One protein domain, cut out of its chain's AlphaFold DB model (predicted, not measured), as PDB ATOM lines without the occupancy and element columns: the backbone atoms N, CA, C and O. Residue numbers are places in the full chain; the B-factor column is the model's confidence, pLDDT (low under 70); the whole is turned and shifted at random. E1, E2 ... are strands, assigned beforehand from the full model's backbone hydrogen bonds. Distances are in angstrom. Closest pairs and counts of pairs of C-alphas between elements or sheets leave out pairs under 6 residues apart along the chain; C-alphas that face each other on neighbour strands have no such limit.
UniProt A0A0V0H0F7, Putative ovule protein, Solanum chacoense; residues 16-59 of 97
ATOM      1  N   LYS A  16       9.299 -52.577 -40.765       83.94
ATOM      2  CA  LYS A  16       8.251 -53.600 -40.553       83.94
ATOM      3  C   LYS A  16       8.741 -54.852 -39.819       83.94
ATOM      4  O   LYS A  16       7.926 -55.586 -39.273       83.94
ATOM      5  N   ASP A  17      10.040 -55.106 -39.848       86.50
ATOM      6  CA  ASP A  17      10.726 -56.221 -39.194       86.50
ATOM      7  C   ASP A  17      10.956 -55.992 -37.691       86.50
ATOM      8  O   ASP A  17      11.336 -56.920 -36.980       86.50
ATOM      9  N   VAL A  18      10.684 -54.784 -37.183       87.88
ATOM     10  CA  VAL A  18      10.818 -54.466 -35.759       87.88
ATOM     11  C   VAL A  18       9.717 -55.174 -34.953       87.88
ATOM     12  O   VAL A  18       8.529 -54.903 -35.165       87.88
ATOM     13  N   PRO A  19      10.069 -56.062 -34.001       88.44
ATOM     14  CA  PRO A  19       9.085 -56.820 -33.238       88.44
ATOM     15  C   PRO A  19       8.359 -55.957 -32.197       88.44
ATOM     16  O   PRO A  19       8.874 -54.933 -31.736       88.44
ATOM     17  N   THR A  20       7.171 -56.414 -31.778       89.50
ATOM     18  CA  THR A  20       6.386 -55.777 -30.713       89.50
ATOM     19  C   THR A  20       7.145 -55.870 -29.399       89.50
ATOM     20  O   THR A  20       7.221 -56.945 -28.806       89.50
ATOM     21  N   ALA A  21       7.684 -54.751 -28.932       89.69
ATOM     22  CA  ALA A  21       8.409 -54.685 -27.673       89.69
ATOM     23  C   ALA A  21       8.478 -53.246 -27.150       89.69
ATOM     24  O   ALA A  21       7.996 -52.289 -27.766       89.69
ATOM     25  N   THR A  22       9.074 -53.118 -25.973       91.12
ATOM     26  CA  THR A  22       9.329 -51.846 -25.316       91.12
ATOM     27  C   THR A  22      10.771 -51.428 -25.585       91.12
ATOM     28  O   THR A  22      11.703 -52.145 -25.224       91.12
ATOM     29  N   TYR A  23      10.951 -50.271 -26.212       90.00
ATOM     30  CA  TYR A  23      12.237 -49.742 -26.654       90.00
ATOM     31  C   TYR A  23      12.567 -48.426 -25.943       90.00
ATOM     32  O   TYR A  23      11.691 -47.733 -25.429       90.00
ATOM     33  N   PHE A  24      13.843 -48.058 -25.941       91.50
ATOM     34  CA  PHE A  24      14.329 -46.741 -25.531       91.50
ATOM     35  C   PHE A  24      15.324 -46.240 -26.577       91.50
ATOM     36  O   PHE A  24      15.908 -47.038 -27.311       91.50
ATOM     37  N   ILE A  25      15.519 -44.926 -26.648       89.62
ATOM     38  CA  ILE A  25      16.455 -44.322 -27.600       89.62
ATOM     39  C   ILE A  25      17.762 -44.022 -26.868       89.62
ATOM     40  O   ILE A  25      17.751 -43.521 -25.740       89.62
ATOM     41  N   ARG A  26      18.889 -44.324 -27.515       89.69
ATOM     42  CA  ARG A  26      20.231 -43.955 -27.061       89.69
ATOM     43  C   ARG A  26      20.982 -43.269 -28.197       89.69
ATOM     44  O   ARG A  26      21.058 -43.807 -29.296       89.69
ATOM     45  N   ALA A  27      21.528 -42.098 -27.911       89.12
ATOM     46  CA  ALA A  27      22.374 -41.325 -28.805       89.12
ATOM     47  C   ALA A  27      23.827 -41.424 -28.334       89.12
ATOM     48  O   ALA A  27      24.097 -41.306 -27.140       89.12
ATOM     49  N   TYR A  28      24.749 -41.629 -29.266       89.06
ATOM     50  CA  TYR A  28      26.183 -41.726 -29.001       89.06
ATOM     51  C   TYR A  28      26.899 -40.497 -29.556       89.06
ATOM     52  O   TYR A  28      26.528 -39.981 -30.610       89.06
ATOM     53  N   VAL A  29      27.919 -40.038 -28.839       88.88
ATOM     54  CA  VAL A  29      28.823 -38.973 -29.268       88.88
ATOM     55  C   VAL A  29      30.145 -39.620 -29.634       88.88
ATOM     56  O   VAL A  29      30.730 -40.334 -28.817       88.88
ATOM     57  N   TYR A  30      30.589 -39.352 -30.855       90.50
ATOM     58  CA  TYR A  30      31.853 -39.826 -31.396       90.50
ATOM     59  C   TYR A  30      32.837 -38.659 -31.502       90.50
ATOM     60  O   TYR A  30      32.421 -37.528 -31.770       90.50
ATOM     61  N   ASP A  31      34.121 -38.919 -31.282       90.56
ATOM     62  CA  ASP A  31      35.192 -37.954 -31.534       90.56
ATOM     63  C   ASP A  31      35.676 -37.987 -32.998       90.56
ATOM     64  O   ASP A  31      35.087 -38.638 -33.864       90.56
ATOM     65  N   SER A  32      36.754 -37.255 -33.302       89.00
ATOM     66  CA  SER A  32      37.307 -37.187 -34.660       89.00
ATOM     67  C   SER A  32      38.013 -38.465 -35.118       89.00
ATOM     68  O   SER A  32      38.281 -38.592 -36.311       89.00
ATOM     69  N   THR A  33      38.347 -39.387 -34.210       92.69
ATOM     70  CA  THR A  33      38.929 -40.698 -34.546       92.69
ATOM     71  C   THR A  33      37.851 -41.779 -34.676       92.69
ATOM     72  O   THR A  33      38.152 -42.887 -35.119       92.69
ATOM     73  N   GLY A  34      36.590 -41.445 -34.377       88.81
ATOM     74  CA  GLY A  34      35.451 -42.356 -34.454       88.81
ATOM     75  C   GLY A  34      35.246 -43.174 -33.181       88.81
ATOM     76  O   GLY A  34      34.502 -44.157 -33.206       88.81
ATOM     77  N   GLU A  35      35.873 -42.789 -32.068       93.12
ATOM     78  CA  GLU A  35      35.674 -43.423 -30.770       93.12
ATOM     79  C   GLU A  35      34.469 -42.828 -30.039       93.12
ATOM     80  O   GLU A  35      34.202 -41.625 -30.077       93.12
ATOM     81  N   VAL A  36      33.708 -43.691 -29.360       90.88
ATOM     82  CA  VAL A  36      32.562 -43.270 -28.547       90.88
ATOM     83  C   VAL A  36      33.077 -42.619 -27.269       90.88
ATOM     84  O   VAL A  36      33.570 -43.302 -26.375       90.88
ATOM     85  N   VAL A  37      32.883 -41.311 -27.148       92.69
ATOM     86  CA  VAL A  37      33.324 -40.536 -25.980       92.69
ATOM     87  C   VAL A  37      32.211 -40.290 -24.965       92.69
ATOM     88  O   VAL A  37      32.484 -40.056 -23.790       92.69
ATOM     89  N   ALA A  38      30.945 -40.353 -25.384       89.19
ATOM     90  CA  ALA A  38      29.798 -40.215 -24.488       89.19
ATOM     91  C   ALA A  38      28.524 -40.824 -25.089       89.19
ATOM     92  O   ALA A  38      28.437 -41.080 -26.290       89.19
ATOM     93  N   TYR A  39      27.501 -41.018 -24.257       90.25
ATOM     94  CA  TYR A  39      26.155 -41.346 -24.720       90.25
ATOM     95  C   TYR A  39      25.088 -40.668 -23.859       90.25
ATOM     96  O   TYR A  39      25.268 -40.455 -22.662       90.25
ATOM     97  N   GLY A  40      23.948 -40.371 -24.474       87.88
ATOM     98  CA  GLY A  40      22.708 -39.986 -23.808       87.88
ATOM     99  C   GLY A  40      21.626 -41.017 -24.104       87.88
ATOM    100  O   GLY A  40      21.623 -41.634 -25.165       87.88
ATOM    101  N   GLN A  41      20.701 -41.240 -23.180       89.88
ATOM    102  CA  GLN A  41      19.576 -42.155 -23.390       89.88
ATOM    103  C   GLN A  41      18.294 -41.574 -22.802       89.88
ATOM    104  O   GLN A  41      18.352 -40.778 -21.870       89.88
ATOM    105  N   THR A  42      17.139 -41.975 -23.334       87.69
ATOM    106  CA  THR A  42      15.840 -41.459 -22.870       87.69
ATOM    107  C   THR A  42      15.412 -42.040 -21.524       87.69
ATOM    108  O   THR A  42      14.604 -41.430 -20.833       87.69
ATOM    109  N   THR A  43      15.944 -43.205 -21.149       89.50
ATOM    110  CA  THR A  43      15.521 -43.977 -19.973       89.50
ATOM    111  C   THR A  43      16.502 -43.879 -18.799       89.50
ATOM    112  O   THR A  43      17.683 -43.574 -18.977       89.50
ATOM    113  N   ASP A  44      16.018 -44.156 -17.589       82.56
ATOM    114  CA  ASP A  44      16.823 -44.209 -16.366       82.56
ATOM    115  C   ASP A  44      17.686 -45.485 -16.279       82.56
ATOM    116  O   ASP A  44      17.522 -46.434 -17.049       82.56
ATOM    117  N   THR A  45      18.606 -45.537 -15.312       79.88
ATOM    118  CA  THR A  45      19.501 -46.691 -15.093       79.88
ATOM    119  C   THR A  45      18.736 -47.997 -14.858       79.88
ATOM    120  O   THR A  45      19.211 -49.061 -15.255       79.88
ATOM    121  N   HIS A  46      17.533 -47.935 -14.276       81.19
ATOM    122  CA  HIS A  46      16.685 -49.106 -14.049       81.19
ATOM    123  C   HIS A  46      15.764 -49.433 -15.234       81.19
ATOM    124  O   HIS A  46      15.029 -50.417 -15.158       81.19
ATOM    125  N   LYS A  47      15.818 -48.654 -16.325       79.69
ATOM    126  CA  LYS A  47      15.012 -48.817 -17.546       79.69
ATOM    127  C   LYS A  47      13.505 -48.869 -17.273       79.69
ATOM    128  O   LYS A  47      12.816 -49.756 -17.775       79.69
ATOM    129  N   LYS A  48      12.990 -47.962 -16.441       78.69
ATOM    130  CA  LYS A  48      11.575 -47.929 -16.023       78.69
ATOM    131  C   LYS A  48      10.804 -46.731 -16.564       78.69
ATOM    132  O   LYS A  48       9.580 -46.781 -16.632       78.69
ATOM    133  N   THR A  49      11.493 -45.667 -16.951       81.31
ATOM    134  CA  THR A  49      10.887 -44.398 -17.368       81.31
ATOM    135  C   THR A  49      11.171 -44.099 -18.841       81.31
ATOM    136  O   THR A  49      12.178 -44.555 -19.387       81.31
ATOM    137  N   ASN A  50      10.275 -43.347 -19.497       83.12
ATOM    138  CA  ASN A  50      10.421 -42.869 -20.885       83.12
ATOM    139  C   ASN A  50      10.712 -43.978 -21.914       83.12
ATOM    140  O   ASN A  50      11.611 -43.876 -22.756       83.12
ATOM    141  N   LEU A  51       9.945 -45.058 -21.803       87.50
ATOM    142  CA  LEU A  51       9.980 -46.195 -22.706       87.50
ATOM    143  C   LEU A  51       8.907 -46.042 -23.789       87.50
ATOM    144  O   LEU A  51       7.790 -45.605 -23.514       87.50
ATOM    145  N   PHE A  52       9.222 -46.471 -25.005       88.25
ATOM    146  CA  PHE A  52       8.316 -46.448 -26.147       88.25
ATOM    147  C   PHE A  52       7.836 -47.860 -26.446       88.25
ATOM    148  O   PHE A  52       8.640 -48.768 -26.654       88.25
ATOM    149  N   LYS A  53       6.521 -48.056 -26.502       89.19
ATOM    150  CA  LYS A  53       5.951 -49.321 -26.959       89.19
ATOM    151  C   LYS A  53       5.797 -49.273 -28.473       89.19
ATOM    152  O   LYS A  53       5.005 -48.486 -28.985       89.19
ATOM    153  N   ILE A  54       6.533 -50.129 -29.169       88.12
ATOM    154  CA  ILE A  54       6.359 -50.348 -30.604       88.12
ATOM    155  C   ILE A  54       5.499 -51.596 -30.767       88.12
ATOM    156  O   ILE A  54       5.763 -52.624 -30.144       88.12
ATOM    157  N   THR A  55       4.467 -51.501 -31.599       85.44
ATOM    158  CA  THR A  55       3.654 -52.647 -32.008       85.44
ATOM    159  C   THR A  55       4.072 -53.030 -33.417       85.44
ATOM    160  O   THR A  55       3.976 -52.209 -34.327       85.44
ATOM    161  N   ALA A  56       4.551 -54.259 -33.593       82.12
ATOM    162  CA  ALA A  56       4.887 -54.787 -34.903       82.12
ATOM    163  C   ALA A  56       3.657 -54.802 -35.807       82.12
ATOM    164  O   ALA A  56       2.531 -55.064 -35.368       82.12
ATOM    165  N   ILE A  57       3.900 -54.594 -37.096       74.25
ATOM    166  CA  ILE A  57       2.892 -54.782 -38.130       74.25
ATOM    167  C   ILE A  57       2.787 -56.286 -38.366       74.25
ATOM    168  O   ILE A  57       3.491 -56.862 -39.193       74.25
ATOM    169  N   THR A  58       1.931 -56.946 -37.592       69.44
ATOM    170  CA  THR A  58       1.594 -58.344 -37.841       69.44
ATOM    171  C   THR A  58       0.554 -58.391 -38.958       69.44
ATOM    172  O   THR A  58      -0.368 -57.579 -39.011       69.44
ATOM    173  N   GLY A  59       0.679 -59.352 -39.876       63.72
ATOM    174  CA  GLY A  59      -0.278 -59.540 -40.973       63.72
ATOM    175  C   GLY A  59      -1.703 -59.891 -40.520       63.72
ATOM    176  O   GLY A  59      -2.571 -60.071 -41.363       63.72
TER     177      GLY A  59
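AT A GLANCE: This is residues 16 to 59 of the 97 residues of the protein "Putative ovule protein" of Solanum chacoense (UniProt A0A0V0H0F7). With little regular structure, this is a flat, bent two-stranded ribbon: the hairpin of E2 and E3 makes one arm, the short pair E1 and E4 continues it at an angle, and the loop of residues 42 to 51 bulges out between E3 and E4. The 44 printed residues hold no named helix and four strands, E1 to E4 along the chain, in two antiparallel sheets, E1 - E4 and E2 - E3; the class is all strand, with 17 residues in named elements. It is only just extended, close to loose, with a radius of gyration of the C-alphas of 14.3 A and spans of 44 by 24 by 10 A.

IN THESE COORDINATES: Find C-alpha 21 at (8.409, -54.685, -27.673); there E1 begins, residues 21 to 23. E2 is residues 26 to 30, 13.1 A; E3 is 36 to 41, 14.0 A. E4, residues 52 to 54, ends at (6.359, -50.348, -30.604).

HOW THE PARTS SIT: E1 runs on into E2 at 41 degrees. In E2 and E3, N 27 and O 40 are 2.8 A apart; in E1 and E4, N 21 and O 54, 3.1 A.

THE WHOLE: The printed part has no cut and no long link. Residues 58 to 59 are under pLDDT 70.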